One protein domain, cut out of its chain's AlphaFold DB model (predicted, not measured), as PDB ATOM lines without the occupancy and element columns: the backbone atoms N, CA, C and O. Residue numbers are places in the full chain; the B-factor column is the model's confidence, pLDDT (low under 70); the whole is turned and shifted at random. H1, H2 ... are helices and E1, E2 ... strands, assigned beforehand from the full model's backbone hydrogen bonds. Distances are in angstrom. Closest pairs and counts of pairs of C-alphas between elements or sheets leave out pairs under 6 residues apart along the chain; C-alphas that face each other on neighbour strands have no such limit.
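What this domain is: This is residues 2 to 126 of the 290 residues of an uncharacterized protein of Sphingomonas sp. (UniProt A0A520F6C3). A small sandwich of two sheets face to face, one of four strands and one of three with their strands nearly aligned, makes one end of the domain; H1 lies slantwise over the outside of the larger sheet, and H2 reaches that sheet with its last residues. From these helices a long loop, residues 10 to 38, extends away from the sandwich and makes the far end of the longest axis. The printed part has 125 residues, with two named helices followed by seven named strands; the sheets run E1 E2 E6 E4 and E5 E3 E7, both antiparallel. The class is mixed, helices and strands, with 52 residues, under half, in named elements. The whole is compact, with a radius of gyration of the C-alphas of 15.2 A and spans of 45 by 31 by 26 A.

Where its parts are: H1 is residues 2 to 9, 10.5 A long, beginning at C-alpha 2 (25.969, -35.153, 43.022). H2, residues 39 to 50, measures 16.3 A and ends at C-alpha 50 (20.638, -35.466, 55.748). E1, residues 67 to 72, is 15.9 A long; E2, residues 76 to 81, 17.4 A; E3, residues 84 to 89, 17.0 A. E4, residues 92 to 94, and E5, residues 106 to 108, are three residues each. E6 is residues 113 to 116, and E7, residues 120 to 123, ends at C-alpha 123 (38.960, -47.014, 51.466).

How they stand to each other: E1 and E2 form a hairpin, with N 70 and O 78 2.8 A apart. E2 pairs with E6 through N 115 and O 77, 2.8 A, and E6 with E4 through N 94 and O 114, 2.8 A. In the other sheet, E3 pairs in a staggered way: residues 84 to 86 with E5, N 106 and O 86 being 2.8 A apart, and residues 86 to 89 with E7, N 122 and O 87 being 2.8 A apart. The parts of the sheets that face each other are 8.9 A centre to centre. H1 is on the larger sheet at a height of 9.9 A, over E1 and only just over E2, where 3 of its C-alphas fall; on the local plane it stands at 53 degrees to E1, slantwise to the strands. H2 only grazes that sheet, with residues 46 to 50. H1 and H2 are close but not clearly touching, the C-alphas of Val 4 and Val 47 being closest at 7.8 A, at a shallow tilt of 29 degrees, the same way. In both helices every O i to N i+4 pair is within hydrogen-bond range.

The domain as a whole: The C-alphas of His 25 and Thr 89, the two farthest apart, are 46.5 A from each other. The printed part has no cut. The links H1 to H2, H2 to E1 and E4 to E5 are long; the others are tight. The mean pLDDT of the printed part is 92.5, and no printed residue is under 70.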
ATOM      1  N   LYS A   2      24.550 -35.526  43.232       91.50
ATOM      2  CA  LYS A   2      25.969 -35.153  43.022       91.50
ATOM      3  C   LYS A   2      26.163 -33.664  42.737       91.50
ATOM      4  O   LYS A   2      26.880 -33.006  43.473       91.50
ATOM      5  N   SER A   3      25.387 -33.137  41.787       89.62
ATOM      6  CA  SER A   3      25.387 -31.714  41.439       89.62
ATOM      7  C   SER A   3      25.148 -30.797  42.640       89.62
ATOM      8  O   SER A   3      25.813 -29.783  42.762       89.62
ATOM      9  N   VAL A   4      24.250 -31.156  43.563       91.69
ATOM     10  CA  VAL A   4      23.983 -30.360  44.777       91.69
ATOM     11  C   VAL A   4      25.217 -30.320  45.679       91.69
ATOM     12  O   VAL A   4      25.602 -29.251  46.142       91.69
ATOM     13  N   VAL A   5      25.852 -31.475  45.902       93.44
ATOM     14  CA  VAL A   5      27.067 -31.582  46.724       93.44
ATOM     15  C   VAL A   5      28.222 -30.816  46.078       93.44
ATOM     16  O   VAL A   5      28.893 -30.049  46.760       93.44
ATOM     17  N   GLU A   6      28.432 -30.983  44.771       92.88
ATOM     18  CA  GLU A   6      29.518 -30.345  44.015       92.88
ATOM     19  C   GLU A   6      29.347 -28.825  43.920       92.88
ATOM     20  O   GLU A   6      30.294 -28.093  44.204       92.88
ATOM     21  N   LEU A   7      28.145 -28.336  43.594       93.44
ATOM     22  CA  LEU A   7      27.850 -26.900  43.543       93.44
ATOM     23  C   LEU A   7      28.044 -26.258  44.917       93.44
ATOM     24  O   LEU A   7      28.701 -25.221  45.027       93.44
ATOM     25  N   TYR A   8      27.529 -26.884  45.980       93.88
ATOM     26  CA  TYR A   8      27.677 -26.325  47.319       93.88
ATOM     27  C   TYR A   8      29.136 -26.363  47.792       93.88
ATOM     28  O   TYR A   8      29.625 -25.380  48.348       93.88
ATOM     29  N   ALA A   9      29.875 -27.437  47.499       94.88
ATOM     30  CA  ALA A   9      31.315 -27.503  47.748       94.88
ATOM     31  C   ALA A   9      32.082 -26.393  47.008       94.88
ATOM     32  O   ALA A   9      32.996 -25.803  47.577       94.88
ATOM     33  N   ALA A  10      31.668 -26.049  45.786       94.25
ATOM     34  CA  ALA A  10      32.232 -24.953  44.995       94.25
ATOM     35  C   ALA A  10      31.813 -23.545  45.474       94.25
ATOM     36  O   ALA A  10      32.210 -22.547  44.878       94.25
ATOM     37  N   GLY A  11      31.018 -23.436  46.544       94.50
ATOM     38  CA  GLY A  11      30.597 -22.158  47.122       94.50
ATOM     39  C   GLY A  11      29.350 -21.553  46.480       94.50
ATOM     40  O   GLY A  11      28.977 -20.428  46.821       94.50
ATOM     41  N   VAL A  12      28.665 -22.286  45.597       94.06
ATOM     42  CA  VAL A  12      27.380 -21.855  45.041       94.06
ATOM     43  C   VAL A  12      26.354 -21.784  46.169       94.06
ATOM     44  O   VAL A  12      26.100 -22.766  46.866       94.06
ATOM     45  N   ARG A  13      25.769 -20.598  46.358       89.69
ATOM     46  CA  ARG A  13      24.791 -20.331  47.426       89.69
ATOM     47  C   ARG A  13      23.345 -20.552  46.995       89.69
ATOM     48  O   ARG A  13      22.505 -20.832  47.839       89.69
ATOM     49  N   HIS A  14      23.071 -20.451  45.697       89.50
ATOM     50  CA  HIS A  14      21.739 -20.629  45.134       89.50
ATOM     51  C   HIS A  14      21.835 -21.433  43.842       89.50
ATOM     52  O   HIS A  14      22.588 -21.076  42.938       89.50
ATOM     53  N   ALA A  15      21.064 -22.512  43.765       89.31
ATOM     54  CA  ALA A  15      20.892 -23.314  42.566       89.31
ATOM     55  C   ALA A  15      19.442 -23.797  42.513       89.31
ATOM     56  O   ALA A  15      18.907 -24.278  43.512       89.31
ATOM     57  N   SER A  16      18.820 -23.675  41.345       88.19
ATOM     58  CA  SER A  16      17.432 -24.080  41.130       88.19
ATOM     59  C   SER A  16      17.400 -25.332  40.270       88.19
ATOM     60  O   SER A  16      17.959 -25.353  39.176       88.19
ATOM     61  N   TRP A  17      16.741 -26.382  40.756       88.19
ATOM     62  CA  TRP A  17      16.493 -27.569  39.947       88.19
ATOM     63  C   TRP A  17      15.394 -27.282  38.923       88.19
ATOM     64  O   TRP A  17      14.296 -26.858  39.292       88.19
ATOM     65  N   TYR A  18      15.663 -27.576  37.653       86.38
ATOM     66  CA  TYR A  18      14.642 -27.625  36.616       86.38
ATOM     67  C   TYR A  18      14.328 -29.094  36.278       86.38
ATOM     68  O   TYR A  18      15.231 -29.840  35.917       86.38
ATOM     69  N   ALA A  19      13.094 -29.584  36.388       90.06
ATOM     70  CA  ALA A  19      11.866 -28.917  36.831       90.06
ATOM     71  C   ALA A  19      11.385 -29.489  38.175       90.06
ATOM     72  O   ALA A  19      11.680 -30.634  38.517       90.06
ATOM     73  N   LEU A  20      10.617 -28.716  38.951       91.75
ATOM     74  CA  LEU A  20       9.991 -29.250  40.167       91.75
ATOM     75  C   LEU A  20       8.979 -30.350  39.810       91.75
ATOM     76  O   LEU A  20       9.085 -31.469  40.305       91.75
ATOM     77  N   VAL A  21       8.052 -30.052  38.901       93.00
ATOM     78  CA  VAL A  21       7.048 -30.989  38.377       93.00
ATOM     79  C   VAL A  21       7.353 -31.278  36.910       93.00
ATOM     80  O   VAL A  21       7.808 -30.387  36.184       93.00
ATOM     81  N   GLU A  22       7.130 -32.520  36.483       90.25
ATOM     82  CA  GLU A  22       7.240 -32.932  35.081       90.25
ATOM     83  C   GLU A  22       6.495 -31.988  34.134       90.25
ATOM     84  O   GLU A  22       5.407 -31.497  34.429       90.25
ATOM     85  N   GLN A  23       7.109 -31.751  32.979       88.00
ATOM     86  CA  GLN A  23       6.557 -30.928  31.912       88.00
ATOM     87  C   GLN A  23       6.111 -31.834  30.770       88.00
ATOM     88  O   GLN A  23       6.807 -32.800  30.456       88.00
ATOM     89  N   THR A  24       5.016 -31.490  30.092       87.38
ATOM     90  CA  THR A  24       4.458 -32.280  28.978       87.38
ATOM     91  C   THR A  24       5.493 -32.591  27.895       87.38
ATOM     92  O   THR A  24       5.555 -33.708  27.397       87.38
ATOM     93  N   HIS A  25       6.345 -31.618  27.567       84.50
ATOM     94  CA  HIS A  25       7.369 -31.750  26.526       84.50
ATOM     95  C   HIS A  25       8.715 -32.286  27.050       84.50
ATOM     96  O   HIS A  25       9.599 -32.589  26.257       84.50
ATOM     97  N   PHE A  26       8.874 -32.427  28.373       82.44
ATOM     98  CA  PHE A  26      10.098 -32.916  29.022       82.44
ATOM     99  C   PHE A  26       9.754 -33.825  30.218       82.44
ATOM    100  O   PHE A  26      10.029 -33.471  31.375       82.44
ATOM    101  N   PRO A  27       9.165 -35.011  29.974       82.06
ATOM    102  CA  PRO A  27       8.564 -35.842  31.019       82.06
ATOM    103  C   PRO A  27       9.585 -36.490  31.967       82.06
ATOM    104  O   PRO A  27       9.212 -37.200  32.885       82.06
ATOM    105  N   TYR A  28      10.887 -36.244  31.812       85.94
ATOM    106  CA  TYR A  28      11.917 -36.870  32.648       85.94
ATOM    107  C   TYR A  28      12.619 -35.900  33.611       85.94
ATOM    108  O   TYR A  28      13.314 -36.354  34.518       85.94
ATOM    109  N   MET A  29      12.369 -34.590  33.499       87.00
ATOM    110  CA  MET A  29      13.105 -33.551  34.247       87.00
ATOM    111  C   MET A  29      12.511 -33.215  35.626       87.00
ATOM    112  O   MET A  29      13.195 -32.646  36.477       87.00
ATOM    113  N   GLY A  30      11.242 -33.569  35.862       92.62
ATOM    114  CA  GLY A  30      10.544 -33.306  37.124       92.62
ATOM    115  C   GLY A  30      11.155 -34.038  38.325       92.62
ATOM    116  O   GLY A  30      11.607 -35.177  38.183       92.62
ATOM    117  N   LEU A  31      11.105 -33.439  39.519       94.19
ATOM    118  CA  LEU A  31      11.251 -34.159  40.798       94.19
ATOM    119  C   LEU A  31       9.950 -34.865  41.212       94.19
ATOM    120  O   LEU A  31       9.992 -35.819  41.994       94.19
ATOM    121  N   PHE A  32       8.818 -34.416  40.666       94.94
ATOM    122  CA  PHE A  32       7.476 -34.942  40.902       94.94
ATOM    123  C   PHE A  32       6.738 -35.237  39.588       94.94
ATOM    124  O   PHE A  32       6.930 -34.530  38.596       94.94
ATOM    125  N   THR A  33       5.846 -36.229  39.621       93.00
ATOM    126  CA  THR A  33       4.782 -36.464  38.630       93.00
ATOM    127  C   THR A  33       3.452 -36.132  39.306       93.00
ATOM    128  O   THR A  33       2.997 -36.872  40.182       93.00
ATOM    129  N   GLY A  34       2.852 -34.985  38.978       89.44
ATOM    130  CA  GLY A  34       1.754 -34.437  39.782       89.44
ATOM    131  C   GLY A  34       2.209 -34.191  41.227       89.44
ATOM    132  O   GLY A  34       3.155 -33.441  41.456       89.44
ATOM    133  N   SER A  35       1.568 -34.844  42.201       92.88
ATOM    134  CA  SER A  35       1.949 -34.803  43.624       92.88
ATOM    135  C   SER A  35       2.888 -35.939  44.059       92.88
ATOM    136  O   SER A  35       3.395 -35.925  45.183       92.88
ATOM    137  N   LEU A  36       3.144 -36.925  43.194       94.94
ATOM    138  CA  LEU A  36       3.973 -38.083  43.520       94.94
ATOM    139  C   LEU A  36       5.457 -37.751  43.362       94.94
ATOM    140  O   LEU A  36       5.899 -37.327  42.296       94.94
ATOM    141  N   ILE A  37       6.248 -38.003  44.405       94.12
ATOM    142  CA  ILE A  37       7.699 -37.808  44.355       94.12
ATOM    143  C   ILE A  37       8.393 -38.922  43.557       94.12
ATOM    144  O   ILE A  37       8.264 -40.115  43.854       94.12
ATOM    145  N   LYS A  38       9.192 -38.530  42.566       93.62
ATOM    146  CA  LYS A  38       9.977 -39.443  41.727       93.62
ATOM    147  C   LYS A  38      11.270 -39.883  42.431       93.62
ATOM    148  O   LYS A  38      11.682 -39.243  43.405       93.62
ATOM    149  N   PRO A  39      11.963 -40.938  41.953       92.44
ATOM    150  CA  PRO A  39      13.244 -41.368  42.523       92.44
ATOM    151  C   PRO A  39      14.273 -40.235  42.673       92.44
ATOM    152  O   PRO A  39      14.864 -40.086  43.742       92.44
ATOM    153  N   GLN A  40      14.418 -39.369  41.667       90.56
ATOM    154  CA  GLN A  40      15.296 -38.196  41.737       90.56
ATOM    155  C   GLN A  40      14.868 -37.185  42.807       90.56
ATOM    156  O   GLN A  40      15.728 -36.610  43.465       90.56
ATOM    157  N   GLY A  41      13.560 -37.004  43.025       93.62
ATOM    158  CA  GLY A  41      13.024 -36.149  44.083       93.62
ATOM    159  C   GLY A  41      13.359 -36.696  45.465       93.62
ATOM    160  O   GLY A  41      13.790 -35.939  46.332       93.62
ATOM    161  N   ARG A  42      13.249 -38.018  45.660       93.94
ATOM    162  CA  ARG A  42      13.664 -38.678  46.910       93.94
ATOM    163  C   ARG A  42      15.158 -38.508  47.165       93.94
ATOM    164  O   ARG A  42      15.541 -38.127  48.266       93.94
ATOM    165  N   ALA A  43      15.987 -38.710  46.140       93.00
ATOM    166  CA  ALA A  43      17.428 -38.504  46.259       93.00
ATOM    167  C   ALA A  43      17.793 -37.037  46.540       93.00
ATOM    168  O   ALA A  43      18.704 -36.757  47.315       93.00
ATOM    169  N   TYR A  44      17.076 -36.085  45.935       92.38
ATOM    170  CA  TYR A  44      17.257 -34.655  46.186       92.38
ATOM    171  C   TYR A  44      16.887 -34.283  47.628       92.38
ATOM    172  O   TYR A  44      17.674 -33.636  48.317       92.38
ATOM    173  N   ARG A  45      15.735 -34.765  48.110       91.19
ATOM    174  CA  ARG A  45      15.275 -34.576  49.491       91.19
ATOM    175  C   ARG A  45      16.264 -35.150  50.505       91.19
ATOM    176  O   ARG A  45      16.628 -34.461  51.443       91.19
ATOM    177  N   ASN A  46      16.771 -36.359  50.273       90.69
ATOM    178  CA  ASN A  46      17.733 -36.992  51.173       90.69
ATOM    179  C   ASN A  46      19.013 -36.150  51.359       90.69
ATOM    180  O   ASN A  46      19.535 -36.056  52.463       90.69
ATOM    181  N   VAL A  47      19.498 -35.476  50.309       89.88
ATOM    182  CA  VAL A  47      20.632 -34.541  50.432       89.88
ATOM    183  C   VAL A  47      20.261 -33.313  51.258       89.88
ATOM    184  O   VAL A  47      21.031 -32.908  52.130       89.88
ATOM    185  N   ILE A  48      19.096 -32.723  50.988       88.75
ATOM    186  CA  ILE A  48      18.616 -31.538  51.707       88.75
ATOM    187  C   ILE A  48      18.427 -31.828  53.192       88.75
ATOM    188  O   ILE A  48      18.795 -30.994  54.006       88.75
ATOM    189  N   ASP A  49      17.907 -32.997  53.547       90.19
ATOM    190  CA  ASP A  49      17.556 -33.304  54.932       90.19
ATOM    191  C   ASP A  49      18.758 -33.865  55.712       90.19
ATOM    192  O   ASP A  49      18.973 -33.531  56.878       90.19
ATOM    193  N   SER A  50      19.578 -34.706  55.068       89.12
ATOM    194  CA  SER A  50      20.638 -35.466  55.748       89.12
ATOM    195  C   SER A  50      22.019 -34.811  55.696       89.12
ATOM    196  O   SER A  50      22.892 -35.196  56.476       89.12
ATOM    197  N   LEU A  51      22.253 -33.862  54.778       89.88
ATOM    198  CA  LEU A  51      23.587 -33.303  54.517       89.88
ATOM    199  C   LEU A  51      23.642 -31.785  54.663       89.88
ATOM    200  O   LEU A  51      24.386 -31.291  55.505       89.88
ATOM    201  N   LEU A  52      22.867 -31.043  53.866       88.94
ATOM    202  CA  LEU A  52      22.996 -29.579  53.772       88.94
ATOM    203  C   LEU A  52      22.909 -28.818  55.112       88.94
ATOM    204  O   LEU A  52      23.681 -27.869  55.276       88.94
ATOM    205  N   PRO A  53      22.061 -29.209  56.088       93.38
ATOM    206  CA  PRO A  53      21.938 -28.500  57.360       93.38
ATOM    207  C   PRO A  53      23.201 -28.588  58.221       93.38
ATOM    208  O   PRO A  53      23.377 -27.796  59.140       93.38
ATOM    209  N   TYR A  54      24.086 -29.545  57.929       94.69
ATOM    210  CA  TYR A  54      25.274 -29.842  58.729       94.69
ATOM    211  C   TYR A  54      26.542 -29.145  58.215       94.69
ATOM    212  O   TYR A  54      27.616 -29.327  58.788       94.69
ATOM    213  N   GLY A  55      26.431 -28.338  57.156       93.69
ATOM    214  CA  GLY A  55      27.501 -27.469  56.675       93.69
ATOM    215  C   GLY A  55      27.842 -27.649  55.199       93.69
ATOM    216  O   GLY A  55      27.251 -28.452  54.478       93.69
ATOM    217  N   GLN A  56      28.812 -26.861  54.741       95.31
ATOM    218  CA  GLN A  56      29.318 -26.939  53.375       95.31
ATOM    219  C   GLN A  56      30.166 -28.211  53.191       95.31
ATOM    220  O   GLN A  56      31.041 -28.472  54.021       95.31
ATOM    221  N   PRO A  57      29.950 -29.001  52.123       96.19
ATOM    222  CA  PRO A  57      30.794 -30.146  51.824       96.19
ATOM    223  C   PRO A  57      32.221 -29.724  51.490       96.19
ATOM    224  O   PRO A  57      32.445 -28.863  50.643       96.19
ATOM    225  N   VAL A  58      33.187 -30.390  52.112       96.44
ATOM    226  CA  VAL A  58      34.616 -30.219  51.840       96.44
ATOM    227  C   VAL A  58      35.122 -31.472  51.146       96.44
ATOM    228  O   VAL A  58      34.946 -32.584  51.651       96.44
ATOM    229  N   ARG A  59      35.735 -31.298  49.971       95.56
ATOM    230  CA  ARG A  59      36.345 -32.402  49.227       95.56
ATOM    231  C   ARG A  59      37.524 -32.951  50.024       95.56
ATOM    232  O   ARG A  59      38.409 -32.204  50.425       95.56
ATOM    233  N   VAL A  60      37.519 -34.258  50.237       95.56
ATOM    234  CA  VAL A  60      38.620 -34.991  50.851       95.56
ATOM    235  C   VAL A  60      39.582 -35.402  49.750       95.56
ATOM    236  O   VAL A  60      39.155 -35.904  48.707       95.56
ATOM    237  N   ASP A  61      40.871 -35.177  49.984       91.56
ATOM    238  CA  ASP A  61      41.914 -35.643  49.084       91.56
ATOM    239  C   ASP A  61      42.042 -37.171  49.177       91.56
ATOM    240  O   ASP A  61      42.311 -37.732  50.239       91.56
ATOM    241  N   THR A  62      41.804 -37.842  48.053       89.25
ATOM    242  CA  THR A  62      41.953 -39.293  47.893       89.25
ATOM    243  C   THR A  62      43.142 -39.644  46.993       89.25
ATOM    244  O   THR A  62      43.236 -40.775  46.514       89.25
ATOM    245  N   GLY A  63      44.034 -38.685  46.722       85.69
ATOM    246  CA  GLY A  63      45.092 -38.785  45.721       85.69
ATOM    247  C   GLY A  63      44.529 -39.026  44.317       85.69
ATOM    248  O   GLY A  63      43.435 -38.575  43.983       85.69
ATOM    249  N   ASP A  64      45.236 -39.827  43.515       79.25
ATOM    250  CA  ASP A  64      44.831 -40.204  42.146       79.25
ATOM    251  C   ASP A  64      43.603 -41.127  42.080       79.25
ATOM    252  O   ASP A  64      43.213 -41.586  41.002       79.25
ATOM    253  N   GLN A  65      43.016 -41.484  43.224       85.31
ATOM    254  CA  GLN A  65      41.866 -42.372  43.231       85.31
ATOM    255  C   GLN A  65      40.655 -41.659  42.619       85.31
ATOM    256  O   GLN A  65      40.350 -40.524  42.989       85.31
ATOM    257  N   PRO A  66      39.895 -42.326  41.737       88.69
ATOM    258  CA  PRO A  66      38.748 -41.736  41.051       88.69
ATOM    259  C   PRO A  66      37.495 -41.726  41.943       88.69
ATOM    260  O   PRO A  66      36.401 -42.135  41.536       88.69
ATOM    261  N   PHE A  67      37.664 -41.290  43.189       91.88
ATOM    262  CA  PHE A  67      36.614 -41.164  44.180       91.88
ATOM    263  C   PHE A  67      36.310 -39.699  44.447       91.88
ATOM    264  O   PHE A  67      37.178 -38.832  44.518       91.88
ATOM    265  N   ASN A  68      35.029 -39.439  44.625       93.44
ATOM    266  CA  ASN A  68      34.479 -38.185  45.074       93.44
ATOM    267  C   ASN A  68      34.025 -38.383  46.510       93.44
ATOM    268  O   ASN A  68      32.908 -38.834  46.735       93.44
ATOM    269  N   LEU A  69      34.918 -38.101  47.459       95.94
ATOM    270  CA  LEU A  69      34.651 -38.201  48.888       95.94
ATOM    271  C   LEU A  69      34.538 -36.800  49.485       95.94
ATOM    272  O   LEU A  69      35.463 -36.002  49.387       95.94
ATOM    273  N   TYR A  70      33.415 -36.505  50.121       97.00
ATOM    274  CA  TYR A  70      33.169 -35.230  50.780       97.00
ATOM    275  C   TYR A  70      32.872 -35.453  52.253       97.00
ATOM    276  O   TYR A  70      32.115 -36.363  52.598       97.00
ATOM    277  N   ARG A  71      33.426 -34.592  53.105       97.06
ATOM    278  CA  ARG A  71      33.053 -34.476  54.516       97.06
ATOM    279  C   ARG A  71      32.109 -33.294  54.693       97.06
ATOM    280  O   ARG A  71      32.345 -32.229  54.127       97.06
ATOM    281  N   ILE A  72      31.054 -33.484  55.473       96.50
ATOM    282  CA  ILE A  72      30.089 -32.450  55.831       96.50
ATOM    283  C   ILE A  72      30.019 -32.397  57.361       96.50
ATOM    284  O   ILE A  72      29.732 -33.398  58.016       96.50
ATOM    285  N   GLY A  73      30.319 -31.240  57.949       95.00
ATOM    286  CA  GLY A  73      30.349 -31.092  59.405       95.00
ATOM    287  C   GLY A  73      31.283 -32.096  60.103       95.00
ATOM    288  O   GLY A  73      32.352 -32.452  59.595       95.00
ATOM    289  N   ALA A  74      30.885 -32.544  61.295       93.88
ATOM    290  CA  ALA A  74      31.724 -33.387  62.143       93.88
ATOM    291  C   ALA A  74      31.749 -34.867  61.719       93.88
ATOM    292  O   ALA A  74      32.808 -35.489  61.807       93.88
ATOM    293  N   ASP A  75      30.626 -35.420  61.254       95.94
ATOM    294  CA  ASP A  75      30.392 -36.873  61.191       95.94
ATOM    295  C   ASP A  75      29.564 -37.335  59.968       95.94
ATOM    296  O   ASP A  75      29.067 -38.469  59.939       95.94
ATOM    297  N   ARG A  76      29.360 -36.461  58.972       97.06
ATOM    298  CA  ARG A  76      28.624 -36.775  57.739       97.06
ATOM    299  C   ARG A  76      29.581 -36.894  56.561       97.06
ATOM    300  O   ARG A  76      30.509 -36.095  56.414       97.06
ATOM    301  N   TRP A  77      29.320 -37.859  55.688       96.94
ATOM    302  CA  TRP A  77      30.132 -38.090  54.496       96.94
ATOM    303  C   TRP A  77      29.261 -38.389  53.286       96.94
ATOM    304  O   TRP A  77      28.162 -38.929  53.407       96.94
ATOM    305  N   VAL A  78      29.783 -38.070  52.107       96.81
ATOM    306  CA  VAL A  78      29.224 -38.518  50.832       96.81
ATOM    307  C   VAL A  78      30.337 -39.089  49.983       96.81
ATOM    308  O   VAL A  78      31.391 -38.468  49.867       96.81
ATOM    309  N   VAL A  79      30.096 -40.244  49.367       96.12
ATOM    310  CA  VAL A  79      31.072 -40.879  48.481       96.12
ATOM    311  C   VAL A  79      30.429 -41.447  47.221       96.12
ATOM    312  O   VAL A  79      29.401 -42.113  47.283       96.12
ATOM    313  N   TRP A  80      31.042 -41.197  46.067       95.12
ATOM    314  CA  TRP A  80      30.779 -41.894  44.800       95.12
ATOM    315  C   TRP A  80      32.067 -41.980  43.986       95.12
ATOM    316  O   TRP A  80      33.023 -41.261  44.256       95.12
ATOM    317  N   GLY A  81      32.122 -42.822  42.962       91.88
ATOM    318  CA  GLY A  81      33.304 -42.921  42.106       91.88
ATOM    319  C   GLY A  81      33.417 -44.258  41.396       91.88
ATOM    320  O   GLY A  81      32.417 -44.934  41.153       91.88
ATOM    321  N   LEU A  82      34.642 -44.637  41.039       86.06
ATOM    322  CA  LEU A  82      34.882 -45.870  40.289       86.06
ATOM    323  C   LEU A  82      35.237 -47.034  41.210       86.06
ATOM    324  O   LEU A  82      36.227 -46.961  41.920       86.06
ATOM    325  N   ARG A  83      34.461 -48.122  41.144       86.50
ATOM    326  CA  ARG A  83      34.767 -49.496  41.604       86.50
ATOM    327  C   ARG A  83      35.842 -49.618  42.693       86.50
ATOM    328  O   ARG A  83      36.957 -50.074  42.437       86.50
ATOM    329  N   GLY A  84      35.460 -49.261  43.911       89.81
ATOM    330  CA  GLY A  84      36.227 -49.507  45.131       89.81
ATOM    331  C   GLY A  84      35.326 -50.007  46.250       89.81
ATOM    332  O   GLY A  84      34.130 -50.210  46.044       89.81
ATOM    333  N   THR A  85      35.889 -50.157  47.440       94.50
ATOM    334  CA  THR A  85      35.146 -50.491  48.654       94.50
ATOM    335  C   THR A  85      35.526 -49.503  49.746       94.50
ATOM    336  O   THR A  85      36.693 -49.142  49.886       94.50
ATOM    337  N   ILE A  86      34.548 -49.071  50.533       95.31
ATOM    338  CA  ILE A  86      34.747 -48.177  51.669       95.31
ATOM    339  C   ILE A  86      34.074 -48.741  52.911       95.31
ATOM    340  O   ILE A  86      32.990 -49.311  52.840       95.31
ATOM    341  N   SER A  87      34.732 -48.581  54.050       96.12
ATOM    342  CA  SER A  87      34.164 -48.843  55.371       96.12
ATOM    343  C   SER A  87      34.251 -47.572  56.197       96.12
ATOM    344  O   SER A  87      35.210 -46.815  56.059       96.12
ATOM    345  N   PHE A  88      33.265 -47.351  57.054       95.56
ATOM    346  CA  PHE A  88      33.229 -46.213  57.963       95.56
ATOM    347  C   PHE A  88      33.356 -46.688  59.408       95.56
ATOM    348  O   PHE A  88      32.851 -47.749  59.777       95.56
ATOM    349  N   THR A  89      34.062 -45.909  60.222       95.56
ATOM    350  CA  THR A  89      34.185 -46.152  61.659       95.56
ATOM    351  C   THR A  89      32.939 -45.608  62.347       95.56
ATOM    352  O   THR A  89      32.806 -44.400  62.550       95.56
ATOM    353  N   GLY A  90      32.015 -46.512  62.677       92.62
ATOM    354  CA  GLY A  90      30.695 -46.163  63.200       92.62
ATOM    355  C   GLY A  90      29.751 -45.599  62.131       92.62
ATOM    356  O   GLY A  90      30.054 -45.594  60.937       92.62
ATOM    357  N   GLY A  91      28.594 -45.119  62.585       94.50
ATOM    358  CA  GLY A  91      27.589 -44.495  61.733       94.50
ATOM    359  C   GLY A  91      26.732 -45.463  60.913       94.50
ATOM    360  O   GLY A  91      26.810 -46.683  61.047       94.50
ATOM    361  N   VAL A  92      25.877 -44.891  60.066       96.31
ATOM    362  CA  VAL A  92      24.972 -45.609  59.161       96.31
ATOM    363  C   VAL A  92      25.260 -45.176  57.732       96.31
ATOM    364  O   VAL A  92      25.206 -43.985  57.420       96.31
ATOM    365  N   VAL A  93      25.529 -46.148  56.859       97.00
ATOM    366  CA  VAL A  93      25.654 -45.927  55.413       97.00
ATOM    367  C   VAL A  93      24.285 -46.108  54.766       97.00
ATOM    368  O   VAL A  93      23.580 -47.079  55.044       97.00
ATOM    369  N   ARG A  94      23.901 -45.176  53.899       96.19
ATOM    370  CA  ARG A  94      22.654 -45.178  53.137       96.19
ATOM    371  C   ARG A  94      22.936 -45.029  51.650       96.19
ATOM    372  O   ARG A  94      23.911 -44.383  51.262       96.19
ATOM    373  N   ASP A  95      22.066 -45.594  50.825       95.19
ATOM    374  CA  ASP A  95      22.046 -45.300  49.395       95.19
ATOM    375  C   ASP A  95      21.550 -43.865  49.117       95.19
ATOM    376  O   ASP A  95      21.163 -43.116  50.026       95.19
ATOM    377  N   MET A  96      21.533 -43.469  47.841       93.38
ATOM    378  CA  MET A  96      21.091 -42.126  47.461       93.38
ATOM    379  C   MET A  96      19.616 -41.856  47.789       93.38
ATOM    380  O   MET A  96      19.232 -40.697  47.934       93.38
ATOM    381  N   TYR A  97      18.790 -42.893  47.935       93.62
ATOM    382  CA  TYR A  97      17.363 -42.785  48.241       93.62
ATOM    383  C   TYR A  97      17.069 -42.768  49.747       93.62
ATOM    384  O   TYR A  97      15.929 -42.509  50.132       93.62
ATOM    385  N   GLY A  98      18.079 -42.999  50.590       92.38
ATOM    386  CA  GLY A  98      17.988 -42.960  52.049       92.38
ATOM    387  C   GLY A  98      17.827 -44.333  52.698       92.38
ATOM    388  O   GLY A  98      17.683 -44.414  53.923       92.38
ATOM    389  N   VAL A  99      17.884 -45.415  51.924       94.44
ATOM    390  CA  VAL A  99      17.785 -46.782  52.442       94.44
ATOM    391  C   VAL A  99      19.099 -47.149  53.119       94.44
ATOM    392  O   VAL A  99      20.167 -46.996  52.534       94.44
ATOM    393  N   ALA A 100      19.023 -47.614  54.368       96.06
ATOM    394  CA  ALA A 100      20.199 -48.079  55.095       96.06
ATOM    395  C   ALA A 100      20.758 -49.350  54.449       96.06
ATOM    396  O   ALA A 100      20.016 -50.283  54.144       96.06
ATOM    397  N   LEU A 101      22.072 -49.374  54.266       96.38
ATOM    398  CA  LEU A 101      22.796 -50.537  53.782       96.38
ATOM    399  C   LEU A 101      23.253 -51.405  54.964       96.38
ATOM    400  O   LEU A 101      23.399 -50.895  56.080       96.38
ATOM    401  N   PRO A 102      23.492 -52.710  54.743       94.31
ATOM    402  CA  PRO A 102      24.074 -53.579  55.760       94.31
ATOM    403  C   PRO A 102      25.397 -53.028  56.303       94.31
ATOM    404  O   PRO A 102      26.167 -52.399  55.575       94.31
ATOM    405  N   ALA A 103      25.667 -53.291  57.583       90.69
ATOM    406  CA  ALA A 103      26.921 -52.898  58.211       90.69
ATOM    407  C   ALA A 103      28.124 -53.596  57.555       90.69
ATOM    408  O   ALA A 103      28.039 -54.755  57.145       90.69
ATOM    409  N   GLY A 104      29.259 -52.896  57.515       91.88
ATOM    410  CA  GLY A 104      30.513 -53.398  56.960       91.88
ATOM    411  C   GLY A 104      30.949 -52.671  55.684       91.88
ATOM    412  O   GLY A 104      30.478 -51.566  55.407       91.88
ATOM    413  N   PRO A 105      31.885 -53.261  54.924       94.94
ATOM    414  CA  PRO A 105      32.408 -52.654  53.709       94.94
ATOM    415  C   PRO A 105      31.341 -52.545  52.612       94.94
ATOM    416  O   PRO A 105      30.692 -53.530  52.259       94.94
ATOM    417  N   VAL A 106      31.207 -51.359  52.020       95.50
ATOM    418  CA  VAL A 106      30.243 -51.065  50.952       95.50
ATOM    419  C   VAL A 106      30.975 -50.758  49.651       95.50
ATOM    420  O   VAL A 106      31.996 -50.067  49.639       95.50
ATOM    421  N   LYS A 107      30.445 -51.258  48.531       94.25
ATOM    422  CA  LYS A 107      30.980 -50.958  47.198       94.25
ATOM    423  C   LYS A 107      30.715 -49.501  46.828       94.25
ATOM    424  O   LYS A 107      29.578 -49.041  46.870       94.25
ATOM    425  N   ILE A 108      31.755 -48.806  46.386       93.69
ATOM    426  CA  ILE A 108      31.650 -47.488  45.769       93.69
ATOM    427  C   ILE A 108      31.325 -47.674  44.290       93.69
ATOM    428  O   ILE A 108      32.043 -48.371  43.565       93.69
ATOM    429  N   GLY A 109      30.260 -47.016  43.845       90.56
ATOM    430  CA  GLY A 109      29.847 -46.985  42.450       90.56
ATOM    431  C   GLY A 109      29.550 -45.574  41.961       90.56
ATOM    432  O   GLY A 109      29.841 -44.571  42.619       90.56
ATOM    433  N   SER A 110      28.937 -45.511  40.779       88.69
ATOM    434  CA  SER A 110      28.438 -44.262  40.210       88.69
ATOM    435  C   SER A 110      27.339 -43.648  41.072       88.69
ATOM    436  O   SER A 110      27.162 -42.437  41.033       88.69
ATOM    437  N   GLU A 111      26.596 -44.440  41.833       92.44
ATOM    438  CA  GLU A 111      25.564 -43.949  42.735       92.44
ATOM    439  C   GLU A 111      26.180 -43.477  44.059       92.44
ATOM    440  O   GLU A 111      27.039 -44.164  44.615       92.44
ATOM    441  N   PRO A 112      25.789 -42.295  44.561       94.62
ATOM    442  CA  PRO A 112      26.349 -41.765  45.789       94.62
ATOM    443  C   PRO A 112      25.806 -42.471  47.030       94.62
ATOM    444  O   PRO A 112      24.608 -42.719  47.155       94.62
ATOM    445  N   LEU A 113      26.711 -42.723  47.968       96.12
ATOM    446  CA  LEU A 113      26.422 -43.186  49.317       96.12
ATOM    447  C   LEU A 113      26.435 -41.993  50.273       96.12
ATOM    448  O   LEU A 113      27.291 -41.112  50.152       96.12
ATOM    449  N   ILE A 114      25.517 -41.989  51.235       96.38
ATOM    450  CA  ILE A 114      25.444 -41.007  52.321       96.38
ATOM    451  C   ILE A 114      25.785 -41.707  53.625       96.38
ATOM    452  O   ILE A 114      25.253 -42.776  53.908       96.38
ATOM    453  N   VAL A 115      26.632 -41.092  54.442       96.81
ATOM    454  CA  VAL A 115      26.994 -41.630  55.754       96.81
ATOM    455  C   VAL A 115      26.703 -40.618  56.834       96.81
ATOM    456  O   VAL A 115      27.026 -39.437  56.687       96.81
ATOM    457  N   THR A 116      26.115 -41.091  57.927       96.25
ATOM    458  CA  THR A 116      25.830 -40.278  59.106       96.25
ATOM    459  C   THR A 116      26.375 -40.915  60.376       96.25
ATOM    460  O   THR A 116      26.284 -42.126  60.545       96.25
ATOM    461  N   GLY A 117      26.950 -40.113  61.275       95.94
ATOM    462  CA  GLY A 117      27.476 -40.583  62.561       95.94
ATOM    463  C   GLY A 117      28.831 -41.291  62.487       95.94
ATOM    464  O   GLY A 117      29.159 -42.039  63.404       95.94
ATOM    465  N   ALA A 118      29.599 -41.108  61.408       96.50
ATOM    466  CA  ALA A 118      30.891 -41.772  61.229       96.50
ATOM    467  C   ALA A 118      32.061 -40.851  61.595       96.50
ATOM    468  O   ALA A 118      32.150 -39.722  61.108       96.50
ATOM    469  N   THR A 119      32.998 -41.357  62.397       94.81
ATOM    470  CA  THR A 119      34.175 -40.601  62.866       94.81
ATOM    471  C   THR A 119      35.393 -40.747  61.955       94.81
ATOM    472  O   THR A 119      36.318 -39.940  62.026       94.81
ATOM    473  N   GLY A 120      35.391 -41.748  61.074       94.19
ATOM    474  CA  GLY A 120      36.489 -42.038  60.159       94.19
ATOM    475  C   GLY A 120      36.079 -42.993  59.045       94.19
ATOM    476  O   GLY A 120      34.938 -43.460  58.998       94.19
ATOM    477  N   TYR A 121      37.014 -43.275  58.141       95.81
ATOM    478  CA  TYR A 121      36.809 -44.190  57.026       95.81
ATOM    479  C   TYR A 121      38.100 -44.922  56.650       95.81
ATOM    480  O   TYR A 121      39.207 -44.444  56.893       95.81
ATOM    481  N   THR A 122      37.941 -46.068  55.997       95.31
ATOM    482  CA  THR A 122      39.002 -46.791  55.289       95.31
ATOM    483  C   THR A 122      38.511 -47.116  53.888       95.31
ATOM    484  O   THR A 122      37.409 -47.646  53.733       95.31
ATOM    485  N   ILE A 123      39.319 -46.828  52.874       93.56
ATOM    486  CA  ILE A 123      38.960 -47.014  51.466       93.56
ATOM    487  C   ILE A 123      40.003 -47.881  50.766       93.56
ATOM    488  O   ILE A 123      41.204 -47.710  50.965       93.56
ATOM    489  N   THR A 124      39.549 -48.830  49.952       90.88
ATOM    490  CA  THR A 124      40.438 -49.612  49.092       90.88
ATOM    491  C   THR A 124      40.742 -48.839  47.816       90.88
ATOM    492  O   THR A 124      39.898 -48.090  47.322       90.88
ATOM    493  N   ALA A 125      41.914 -49.079  47.225       87.69
ATOM    494  CA  ALA A 125      42.211 -48.562  45.894       87.69
ATOM    495  C   ALA A 125      41.150 -49.022  44.877       87.69
ATOM    496  O   ALA A 125      40.616 -50.134  44.968       87.69
ATOM    497  N   SER A 126      40.845 -48.157  43.914       90.19
ATOM    498  CA  SER A 126      39.941 -48.487  42.824       90.19
ATOM    499  C   SER A 126      40.555 -49.530  41.893       90.19
ATOM    500  O   SER A 126      41.751 -49.514  41.596       90.19
TER     501      SER A 126